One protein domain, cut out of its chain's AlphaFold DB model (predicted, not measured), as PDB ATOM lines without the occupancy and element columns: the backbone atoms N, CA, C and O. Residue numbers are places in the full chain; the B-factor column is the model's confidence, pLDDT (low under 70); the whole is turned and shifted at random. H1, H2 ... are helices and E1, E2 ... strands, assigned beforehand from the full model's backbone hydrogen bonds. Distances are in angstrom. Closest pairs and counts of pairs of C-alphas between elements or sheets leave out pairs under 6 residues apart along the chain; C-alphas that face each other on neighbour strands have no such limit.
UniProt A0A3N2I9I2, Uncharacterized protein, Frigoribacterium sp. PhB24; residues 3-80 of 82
ATOM      1  N   ALA A   3     -20.473  49.363 -26.377       89.81
ATOM      2  CA  ALA A   3     -21.730  49.194 -27.087       89.81
ATOM      3  C   ALA A   3     -21.618  48.086 -28.133       89.81
ATOM      4  O   ALA A   3     -20.580  47.908 -28.776       89.81
ATOM      5  N   HIS A   4     -22.717  47.369 -28.328       90.75
ATOM      6  CA  HIS A   4     -22.836  46.291 -29.299       90.75
ATOM      7  C   HIS A   4     -24.185  46.383 -30.019       90.75
ATOM      8  O   HIS A   4     -25.156  46.901 -29.470       90.75
ATOM      9  N   SER A   5     -24.244  45.933 -31.274       90.25
ATOM     10  CA  SER A   5     -25.498  45.863 -32.033       90.25
ATOM     11  C   SER A   5     -25.875  44.413 -32.284       90.25
ATOM     12  O   SER A   5     -25.109  43.689 -32.922       90.25
ATOM     13  N   TYR A   6     -27.083  44.032 -31.901       89.06
ATOM     14  CA  TYR A   6     -27.662  42.743 -32.234       89.06
ATOM     15  C   TYR A   6     -28.407  42.825 -33.559       89.06
ATOM     16  O   TYR A   6     -29.134  43.780 -33.856       89.06
ATOM     17  N   ARG A   7     -28.191  41.804 -34.384       87.12
ATOM     18  CA  ARG A   7     -28.824  41.654 -35.690       87.12
ATOM     19  C   ARG A   7     -29.752  40.451 -35.669       87.12
ATOM     20  O   ARG A   7     -29.442  39.433 -35.057       87.12
ATOM     21  N   THR A   8     -30.867  40.558 -36.381       89.50
ATOM     22  CA  THR A   8     -31.751  39.423 -36.647       89.50
ATOM     23  C   THR A   8     -31.052  38.400 -37.546       89.50
ATOM     24  O   THR A   8     -30.079  38.715 -38.233       89.50
ATOM     25  N   GLU A   9     -31.601  37.186 -37.640       88.81
ATOM     26  CA  GLU A   9     -31.108  36.148 -38.567       88.81
ATOM     27  C   GLU A   9     -31.076  36.615 -40.034       88.81
ATOM     28  O   GLU A   9     -30.275  36.143 -40.837       88.81
ATOM     29  N   THR A  10     -31.940  37.569 -40.389       91.69
ATOM     30  CA  THR A  10     -32.025  38.171 -41.725       91.69
ATOM     31  C   THR A  10     -31.085  39.367 -41.923       91.69
ATOM     32  O   THR A  10     -31.075  39.955 -43.004       91.69
ATOM     33  N   GLY A  11     -30.301  39.740 -40.907       86.56
ATOM     34  CA  GLY A  11     -29.354  40.860 -40.938       86.56
ATOM     35  C   GLY A  11     -29.962  42.233 -40.625       86.56
ATOM     36  O   GLY A  11     -29.252  43.241 -40.669       86.56
ATOM     37  N   GLY A  12     -31.254  42.295 -40.293       87.88
ATOM     38  CA  GLY A  12     -31.893  43.515 -39.797       87.88
ATOM     39  C   GLY A  12     -31.318  43.919 -38.441       87.88
ATOM     40  O   GLY A  12     -30.864  43.068 -37.684       87.88
ATOM     41  N   LEU A  13     -31.299  45.217 -38.128       87.19
ATOM     42  CA  LEU A  13     -31.027  45.654 -36.758       87.19
ATOM     43  C   LEU A  13     -32.171  45.184 -35.850       87.19
ATOM     44  O   LEU A  13     -33.329  45.412 -36.190       87.19
ATOM     45  N   ASP A  14     -31.830  44.549 -34.730       89.81
ATOM     46  CA  ASP A  14     -32.789  44.190 -33.683       89.81
ATOM     47  C   ASP A  14     -32.750  45.240 -32.563       89.81
ATOM     48  O   ASP A  14     -33.667  46.050 -32.414       89.81
ATOM     49  N   PHE A  15     -31.627  45.314 -31.845       89.81
ATOM     50  CA  PHE A  15     -31.390  46.326 -30.819       89.81
ATOM     51  C   PHE A  15     -29.899  46.585 -30.595       89.81
ATOM     52  O   PHE A  15     -29.033  45.831 -31.039       89.81
ATOM     53  N   TYR A  16     -29.606  47.666 -29.887       90.56
ATOM     54  CA  TYR A  16     -28.296  47.982 -29.347       90.56
ATOM     55  C   TYR A  16     -28.254  47.663 -27.862       90.56
ATOM     56  O   TYR A  16     -29.243  47.850 -27.156       90.56
ATOM     57  N   GLU A  17     -27.098  47.223 -27.394       91.50
ATOM     58  CA  GLU A  17     -26.804  46.938 -25.994       91.50
ATOM     59  C   GLU A  17     -25.625  47.783 -25.536       91.50
ATOM     60  O   GLU A  17     -24.720  48.093 -26.317       91.50
ATOM     61  N   LEU A  18     -25.643  48.144 -24.260       90.00
ATOM     62  CA  LEU A  18     -24.591  48.886 -23.600       90.00
ATOM     63  C   LEU A  18     -24.217  48.194 -22.293       90.00
ATOM     64  O   LEU A  18     -25.085  47.946 -21.456       90.00
ATOM     65  N   GLU A  19     -22.926  47.934 -22.120       89.19
ATOM     66  CA  GLU A  19     -22.399  47.148 -21.008       89.19
ATOM     67  C   GLU A  19     -21.131  47.775 -20.400       89.19
ATOM     68  O   GLU A  19     -20.275  48.374 -21.075       89.19
ATOM     69  N   PHE A  20     -21.008  47.605 -19.089       86.69
ATOM     70  CA  PHE A  20     -19.840  47.879 -18.271       86.69
ATOM     71  C   PHE A  20     -19.065  46.589 -18.005       86.69
ATOM     72  O   PHE A  20     -18.987  46.132 -16.876       86.69
ATOM     73  N   TRP A  21     -18.420  46.074 -19.052       77.25
ATOM     74  CA  TRP A  21     -17.720  44.780 -19.071       77.25
ATOM     75  C   TRP A  21     -16.876  44.434 -17.821       77.25
ATOM     76  O   TRP A  21     -16.917  43.306 -17.348       77.25
ATOM     77  N   ASP A  22     -16.136  45.406 -17.269       78.69
ATOM     78  CA  ASP A  22     -15.354  45.279 -16.019       78.69
ATOM     79  C   ASP A  22     -15.700  46.402 -15.015       78.69
ATOM     80  O   ASP A  22     -14.867  46.858 -14.224       78.69
ATOM     81  N   GLY A  23     -16.903  46.961 -15.133       80.44
ATOM     82  CA  GLY A  23     -17.333  48.151 -14.411       80.44
ATOM     83  C   GLY A  23     -18.429  47.872 -13.381       80.44
ATOM     84  O   GLY A  23     -18.609  46.742 -12.940       80.44
ATOM     85  N   PRO A  24     -19.120  48.924 -12.916       85.81
ATOM     86  CA  PRO A  24     -20.164  48.783 -11.910       85.81
ATOM     87  C   PRO A  24     -21.478  48.267 -12.516       85.81
ATOM     88  O   PRO A  24     -21.893  48.741 -13.570       85.81
ATOM     89  N   ASP A  25     -22.201  47.432 -11.763       87.50
ATOM     90  CA  ASP A  25     -23.546  46.940 -12.121       87.50
ATOM     91  C   ASP A  25     -24.589  48.061 -12.281       87.50
ATOM     92  O   ASP A  25     -25.665  47.857 -12.843       87.50
ATOM     93  N   GLN A  26     -24.334  49.240 -11.706       90.50
ATOM     94  CA  GLN A  26     -25.212  50.406 -11.763       90.50
ATOM     95  C   GLN A  26     -24.401  51.698 -11.718       90.50
ATOM     96  O   GLN A  26     -23.418  51.822 -10.984       90.50
ATOM     97  N   VAL A  27     -24.872  52.707 -12.445       85.56
ATOM     98  CA  VAL A  27     -24.311  54.057 -12.448       85.56
ATOM     99  C   VAL A  27     -25.268  55.019 -11.766       85.56
ATOM    100  O   VAL A  27     -26.466  55.063 -12.058       85.56
ATOM    101  N   PHE A  28     -24.704  55.837 -10.881       88.44
ATOM    102  CA  PHE A  28     -25.380  56.926 -10.191       88.44
ATOM    103  C   PHE A  28     -24.688  58.250 -10.521       88.44
ATOM    104  O   PHE A  28     -23.482  58.285 -10.768       88.44
ATOM    105  N   ASP A  29     -25.443  59.347 -10.528       85.69
ATOM    106  CA  ASP A  29     -24.872  60.681 -10.690       85.69
ATOM    107  C   ASP A  29     -24.189  61.168  -9.398       85.69
ATOM    108  O   ASP A  29     -24.251  60.529  -8.346       85.69
ATOM    109  N   ALA A  30     -23.547  62.338  -9.452       89.19
ATOM    110  CA  ALA A  30     -22.846  62.911  -8.299       89.19
ATOM    111  C   ALA A  30     -23.763  63.231  -7.096       89.19
ATOM    112  O   ALA A  30     -23.268  63.416  -5.986       89.19
ATOM    113  N   ALA A  31     -25.083  63.302  -7.301       94.94
ATOM    114  CA  ALA A  31     -26.073  63.478  -6.242       94.94
ATOM    115  C   ALA A  31     -26.611  62.136  -5.706       94.94
ATOM    116  O   ALA A  31     -27.497  62.134  -4.851       94.94
ATOM    117  N   GLY A  32     -26.096  61.003  -6.196       90.75
ATOM    118  CA  GLY A  32     -26.525  59.660  -5.815       90.75
ATOM    119  C   GLY A  32     -27.835  59.218  -6.468       90.75
ATOM    120  O   GLY A  32     -28.462  58.271  -5.993       90.75
ATOM    121  N   ARG A  33     -28.289  59.888  -7.534       90.56
ATOM    122  CA  ARG A  33     -29.500  59.487  -8.264       90.56
ATOM    123  C   ARG A  33     -29.150  58.432  -9.302       90.56
ATOM    124  O   ARG A  33     -28.140  58.555  -9.987       90.56
ATOM    125  N   PHE A  34     -30.001  57.420  -9.422       87.81
ATOM    126  CA  PHE A  34     -29.845  56.363 -10.417       87.81
ATOM    127  C   PHE A  34     -29.833  56.947 -11.834       87.81
ATOM    128  O   PHE A  34     -30.719  57.728 -12.188       87.81
ATOM    129  N   VAL A  35     -28.832  56.559 -12.623       84.31
ATOM    130  CA  VAL A  35     -28.694  56.930 -14.036       84.31
ATOM    131  C   VAL A  35     -29.049  55.735 -14.909       84.31
ATOM    132  O   VAL A  35     -29.930  55.854 -15.758       84.31
ATOM    133  N   MET A  36     -28.396  54.590 -14.687       85.81
ATOM    134  CA  MET A  36     -28.695  53.352 -15.405       85.81
ATOM    135  C   MET A  36     -28.134  52.115 -14.710       85.81
ATOM    136  O   MET A  36     -27.217  52.213 -13.896       85.81
ATOM    137  N   SER A  37     -28.675  50.954 -15.068       88.00
ATOM    138  CA  SER A  37     -28.046  49.669 -14.781       88.00
ATOM    139  C   SER A  37     -26.963  49.384 -15.817       88.00
ATOM    140  O   SER A  37     -26.976  49.952 -16.908       88.00
ATOM    141  N   ASP A  38     -26.054  48.485 -15.478       86.88
ATOM    142  CA  ASP A  38     -25.336  47.713 -16.474       86.88
ATOM    143  C   ASP A  38     -26.337  46.944 -17.350       86.88
ATOM    144  O   ASP A  38     -27.443  46.610 -16.905       86.88
ATOM    145  N   TRP A  39     -25.951  46.692 -18.598       88.00
ATOM    146  CA  TRP A  39     -26.742  45.931 -19.557       88.00
ATOM    147  C   TRP A  39     -28.076  46.597 -19.946       88.00
ATOM    148  O   TRP A  39     -29.171  46.072 -19.723       88.00
ATOM    149  N   VAL A  40     -28.001  47.787 -20.550       88.62
ATOM    150  CA  VAL A  40     -29.187  48.470 -21.102       88.62
ATOM    151  C   VAL A  40     -29.339  48.210 -22.592       88.62
ATOM    152  O   VAL A  40     -28.365  48.253 -23.340       88.62
ATOM    153  N   THR A  41     -30.581  48.002 -23.028       90.56
ATOM    154  CA  THR A  41     -30.920  47.808 -24.437       90.56
ATOM    155  C   THR A  41     -31.766  48.957 -24.980       90.56
ATOM    156  O   THR A  41     -32.581  49.554 -24.272       90.56
ATOM    157  N   ASP A  42     -31.567  49.288 -26.254       90.75
ATOM    158  CA  ASP A  42     -32.363  50.276 -26.983       90.75
ATOM    159  C   ASP A  42     -32.497  49.843 -28.446       90.75
ATOM    160  O   ASP A  42     -31.500  49.549 -29.100       90.75
ATOM    161  N   SER A  43     -33.718  49.788 -28.977       90.00
ATOM    162  CA  SER A  43     -33.958  49.398 -30.373       90.00
ATOM    163  C   SER A  43     -33.849  50.556 -31.366       90.00
ATOM    164  O   SER A  43     -33.871  50.330 -32.574       90.00
ATOM    165  N   ARG A  44     -33.731  51.794 -30.875       88.94
ATOM    166  CA  ARG A  44     -33.603  52.995 -31.710       88.94
ATOM    167  C   ARG A  44     -32.194  53.145 -32.257       88.94
ATOM    168  O   ARG A  44     -31.230  52.870 -31.547       88.94
ATOM    169  N   VAL A  45     -32.075  53.645 -33.485       85.31
ATOM    170  CA  VAL A  45     -30.787  53.917 -34.141       85.31
ATOM    171  C   VAL A  45     -30.126  55.167 -33.542       85.31
ATOM    172  O   VAL A  45     -30.654  56.273 -33.716       85.31
ATOM    173  N   PRO A  46     -28.959  55.042 -32.868       82.94
ATOM    174  CA  PRO A  46     -28.215  56.194 -32.381       82.94
ATOM    175  C   PRO A  46     -27.804  57.117 -33.529       82.94
ATOM    176  O   PRO A  46     -27.398  56.657 -34.592       82.94
ATOM    177  N   GLY A  47     -27.907  58.424 -33.314       83.44
ATOM    178  CA  GLY A  47     -27.696  59.449 -34.336       83.44
ATOM    179  C   GLY A  47     -28.951  59.836 -35.124       83.44
ATOM    180  O   GLY A  47     -29.069  61.012 -35.464       83.44
ATOM    181  N   ASP A  48     -29.893  58.910 -35.333       88.69
ATOM    182  CA  ASP A  48     -31.088  59.142 -36.159       88.69
ATOM    183  C   ASP A  48     -32.345  59.379 -35.311       88.69
ATOM    184  O   ASP A  48     -33.028  60.395 -35.457       88.69
ATOM    185  N   GLU A  49     -32.657  58.454 -34.400       89.62
ATOM    186  CA  GLU A  49     -33.917  58.450 -33.640       89.62
ATOM    187  C   GLU A  49     -33.777  59.001 -32.215       89.62
ATOM    188  O   GLU A  49     -34.776  59.233 -31.525       89.62
ATOM    189  N   GLY A  50     -32.547  59.213 -31.748       87.12
ATOM    190  CA  GLY A  50     -32.300  59.532 -30.350       87.12
ATOM    191  C   GLY A  50     -32.203  58.284 -29.473       87.12
ATOM    192  O   GLY A  50     -31.869  57.193 -29.923       87.12
ATOM    193  N   GLY A  51     -32.535  58.452 -28.195       85.06
ATOM    194  CA  GLY A  51     -32.633  57.353 -27.235       85.06
ATOM    195  C   GLY A  51     -31.544  57.352 -26.174       85.06
ATOM    196  O   GLY A  51     -30.727  58.268 -26.093       85.06
ATOM    197  N   LEU A  52     -31.587  56.346 -25.302       80.94
ATOM    198  CA  LEU A  52     -30.700  56.269 -24.142       80.94
ATOM    199  C   LEU A  52     -29.255  56.043 -24.595       80.94
ATOM    200  O   LEU A  52     -28.361  56.791 -24.204       80.94
ATOM    201  N   ILE A  53     -29.046  55.058 -25.471       85.62
ATOM    202  CA  ILE A  53     -27.718  54.726 -26.004       85.62
ATOM    203  C   ILE A  53     -27.156  55.894 -26.825       85.62
ATOM    204  O   ILE A  53     -25.978  56.223 -26.712       85.62
ATOM    205  N   ASP A  54     -27.996  56.601 -27.579       86.75
ATOM    206  CA  ASP A  54     -27.593  57.804 -28.310       86.75
ATOM    207  C   ASP A  54     -27.189  58.963 -27.383       86.75
ATOM    208  O   ASP A  54     -26.162  59.612 -27.579       86.75
ATOM    209  N   ALA A  55     -27.964  59.220 -26.326       84.06
ATOM    210  CA  ALA A  55     -27.620  60.248 -25.346       84.06
ATOM    211  C   ALA A  55     -26.281  59.941 -24.653       84.06
ATOM    212  O   ALA A  55     -25.469  60.844 -24.444       84.06
ATOM    213  N   LEU A  56     -26.034  58.669 -24.337       79.50
ATOM    214  CA  LEU A  56     -24.822  58.223 -23.657       79.50
ATOM    215  C   LEU A  56     -23.601  58.238 -24.577       79.50
ATOM    216  O   LEU A  56     -22.569  58.776 -24.192       79.50
ATOM    217  N   THR A  57     -23.720  57.744 -25.809       82.75
ATOM    218  CA  THR A  57     -22.612  57.743 -26.783       82.75
ATOM    219  C   THR A  57     -22.159  59.150 -27.189       82.75
ATOM    220  O   THR A  57     -21.035  59.313 -27.651       82.75
ATOM    221  N   ARG A  58     -22.987  60.186 -26.978       84.88
ATOM    222  CA  ARG A  58     -22.577  61.596 -27.116       84.88
ATOM    223  C   ARG A  58     -21.922  62.189 -25.871       84.88
ATOM    224  O   ARG A  58     -21.183  63.163 -25.986       84.88
ATOM    225  N   GLY A  59     -22.266  61.683 -24.690       83.44
ATOM    226  CA  GLY A  59     -21.825  62.237 -23.409       83.44
ATOM    227  C   GLY A  59     -20.549  61.603 -22.865       83.44
ATOM    228  O   GLY A  59     -19.876  62.219 -22.040       83.44
ATOM    229  N   VAL A  60     -20.227  60.383 -23.298       80.50
ATOM    230  CA  VAL A  60     -19.065  59.623 -22.833       80.50
ATOM    231  C   VAL A  60     -18.414  58.851 -23.975       80.50
ATOM    232  O   VAL A  60     -19.067  58.512 -24.959       80.50
ATOM    233  N   ASP A  61     -17.132  58.529 -23.811       84.50
ATOM    234  CA  ASP A  61     -16.423  57.668 -24.752       84.50
ATOM    235  C   ASP A  61     -16.976  56.237 -24.686       84.50
ATOM    236  O   ASP A  61     -16.996  55.584 -23.632       84.50
ATOM    237  N   VAL A  62     -17.418  55.747 -25.842       84.19
ATOM    238  CA  VAL A  62     -17.962  54.401 -26.018       84.19
ATOM    239  C   VAL A  62     -17.160  53.670 -27.078       84.19
ATOM    240  O   VAL A  62     -16.970  54.172 -28.187       84.19
ATOM    241  N   THR A  63     -16.721  52.461 -26.742       89.12
ATOM    242  CA  THR A  63     -16.102  51.551 -27.704       89.12
ATOM    243  C   THR A  63     -17.182  50.665 -28.300       89.12
ATOM    244  O   THR A  63     -17.908  49.993 -27.571       89.12
ATOM    245  N   TRP A  64     -17.282  50.649 -29.624       87.88
ATOM    246  CA  TRP A  64     -18.172  49.742 -30.336       87.88
ATOM    247  C   TRP A  64     -17.467  48.417 -30.585       87.88
ATOM    248  O   TRP A  64     -16.395  48.405 -31.189       87.88
ATOM    249  N   TRP A  65     -18.066  47.322 -30.131       92.25
ATOM    250  CA  TRP A  65     -17.563  45.981 -30.396       92.25
ATOM    251  C   TRP A  65     -18.333  45.310 -31.521       92.25
ATOM    252  O   TRP A  65     -19.547  45.454 -31.669       92.25
ATOM    253  N   THR A  66     -17.601  44.528 -32.299       89.44
ATOM    254  CA  THR A  66     -18.151  43.483 -33.155       89.44
ATOM    255  C   THR A  66     -18.591  42.278 -32.319       89.44
ATOM    256  O   THR A  66     -18.132  42.087 -31.190       89.44
ATOM    257  N   ASP A  67     -19.420  41.402 -32.897       85.50
ATOM    258  CA  ASP A  67     -19.788  40.118 -32.276       85.50
ATOM    259  C   ASP A  67     -18.550  39.331 -31.842       85.50
ATOM    260  O   ASP A  67     -18.532  38.718 -30.777       85.50
ATOM    261  N   ARG A  68     -17.494  39.362 -32.666       88.31
ATOM    262  CA  ARG A  68     -16.265  38.626 -32.392       88.31
ATOM    263  C   ARG A  68     -15.538  39.175 -31.171       88.31
ATOM    264  O   ARG A  68     -15.172  38.386 -30.310       88.31
ATOM    265  N   GLU A  69     -15.369  40.493 -31.080       89.69
ATOM    266  CA  GLU A  69     -14.715  41.138 -29.933       89.69
ATOM    267  C   GLU A  69     -15.489  40.896 -28.636       89.69
ATOM    268  O   GLU A  69     -14.881  40.559 -27.624       89.69
ATOM    269  N   ARG A  70     -16.827  40.958 -28.684       85.88
ATOM    270  CA  ARG A  70     -17.682  40.622 -27.538       85.88
ATOM    271  C   ARG A  70     -17.509  39.167 -27.097       85.88
ATOM    272  O   ARG A  70     -17.341  38.894 -25.913       85.88
ATOM    273  N   ILE A  71     -17.558  38.225 -28.041       86.94
ATOM    274  CA  ILE A  71     -17.404  36.792 -27.751       86.94
ATOM    275  C   ILE A  71     -16.012  36.502 -27.179       86.94
ATOM    276  O   ILE A  71     -15.894  35.766 -26.199       86.94
ATOM    277  N   ASP A  72     -14.965  37.074 -27.771       88.81
ATOM    278  CA  ASP A  72     -13.591  36.884 -27.307       88.81
ATOM    279  C   ASP A  72     -13.404  37.466 -25.894       88.81
ATOM    280  O   ASP A  72     -12.821  36.797 -25.037       88.81
ATOM    281  N   ALA A  73     -13.974  38.645 -25.613       84.06
ATOM    282  CA  ALA A  73     -13.989  39.222 -24.272       84.06
ATOM    283  C   ALA A  73     -14.698  38.290 -23.272       84.06
ATOM    284  O   ALA A  73     -14.112  37.954 -22.240       84.06
ATOM    285  N   PHE A  74     -15.895  37.786 -23.607       81.81
ATOM    286  CA  PHE A  74     -16.668  36.867 -22.756       81.81
ATOM    287  C   PHE A  74     -15.859  35.659 -22.315       81.81
ATOM    288  O   PHE A  74     -15.753  35.383 -21.115       81.81
ATOM    289  N   TRP A  75     -15.251  34.963 -23.272       82.38
ATOM    290  CA  TRP A  75     -14.466  33.773 -22.972       82.38
ATOM    291  C   TRP A  75     -13.168  34.097 -22.234       82.38
ATOM    292  O   TRP A  75     -12.752  33.299 -21.396       82.38
ATOM    293  N   SER A  76     -12.561  35.262 -22.474       82.19
ATOM    294  CA  SER A  76     -11.375  35.690 -21.723       82.19
ATOM    295  C   SER A  76     -11.664  35.935 -20.237       82.19
ATOM    296  O   SER A  76     -10.829  35.614 -19.400       82.19
ATOM    297  N   THR A  77     -12.853  36.432 -19.888       75.38
ATOM    298  CA  THR A  77     -13.233  36.673 -18.487       75.38
ATOM    299  C   THR A  77     -13.719  35.397 -17.792       75.38
ATOM    300  O   THR A  77     -13.395  35.163 -16.629       75.38
ATOM    301  N   HIS A  78     -14.483  34.549 -18.490       72.50
ATOM    302  CA  HIS A  78     -15.205  33.424 -17.875       72.50
ATOM    303  C   HIS A  78     -14.513  32.063 -18.018       72.50
ATOM    304  O   HIS A  78     -14.947  31.091 -17.397       72.50
ATOM    305  N   TRP A  79     -13.474  31.963 -18.849       66.62
ATOM    306  CA  TRP A  79     -12.831  30.687 -19.167       66.62
ATOM    307  C   TRP A  79     -11.300  30.762 -19.243       66.62
ATOM    308  O   TRP A  79     -10.682  29.830 -19.751       66.62
ATOM    309  N   ASP A  80     -10.662  31.823 -18.735       57.72
ATOM    310  CA  ASP A  80      -9.200  31.839 -18.567       57.72
ATOM    311  C   ASP A  80      -8.799  30.764 -17.534       57.72
ATOM    312  O   ASP A  80      -9.149  30.894 -16.355       57.72
TER     313      ASP A  80
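What this domain is: This is residues 3 to 80 of the 82 residues of an uncharacterized protein of Frigoribacterium sp. PhB24 (UniProt A0A3N2I9I2). A small three-strand antiparallel sheet, E1, E2 and E5, has H1 over one face, and beyond it the separate two-strand hairpin E3 and E4 makes one end of a flat model. E4 runs on into E5 across a break of 2 residues, at a corner of 86 degrees, while H2, the last named element of the printed part, only grazes the three-strand sheet, with its residues 67 to 70. The printed part has 78 residues, with five named strands and two named helices in the order E1 E2 E3 E4 E5 H1 H2, and its class is mixed, helices and strands. The larger sheet has the order E1, E2, E5. The whole is only just compact, close to loose, with a radius of gyration of the C-alphas of 13.8 A and spans of 41 by 37 by 17 A.

Where its parts are: E1, residues 3 to 7, begins at C-alpha 3 at (-21.730, 49.194, -27.087) and is 13.5 A long. E2, residues 13 to 19, is the longest strand, at 18.0 A. E3 is residues 26 to 28, E4 residues 34 to 37 and E5 residues 40 to 42. H1, residues 52 to 59, starts with C-alpha 52 at (-30.700, 56.269, -24.142) and is 10.7 A long. H2, residues 67 to 78, measures 16.5 A and ends at C-alpha 78 at (-15.205, 33.424, -17.875).

How they stand to each other: E1 and E2 form a hairpin, antiparallel at 154 degrees, with N 6 and O 15 within hydrogen-bond range at 2.8 A. E2 and E5 are antiparallel at 155 degrees, with N 16 and O 42 at 2.8 A. E1 and E5 are the edge strands. H1 is on this sheet at a height of 10.1 A; its closest C-alphas to E5 are those of Asp 42 and Ile 53, 6.5 A apart. It lies over E2 and only just not over E1, on which 2 of its C-alphas fall. On the local plane it runs slantwise to the strands, at 55 degrees to E2. H2 only grazes the sheet; the closest C-alphas of E1 and H2 are those of His 4 and Asp 67, 7.5 A apart. E3 and E4 form another hairpin, antiparallel at 164 degrees, with N 27 and O 36 at 2.8 A. E4 and E5 meet only through their link. E3 and E4 are each apart from H1 and from H2, and H1 and H2 are apart. In H1 and H2 every O i to N i+4 pair is within hydrogen-bond range.

The domain as a whole: The two C-alphas farthest apart are those of Thr 10 and Ala 31, 44.0 A. The printed part has no cut. No link is long. The mean pLDDT of the printed part is 86.0, and residues 79 to 80 are under 70.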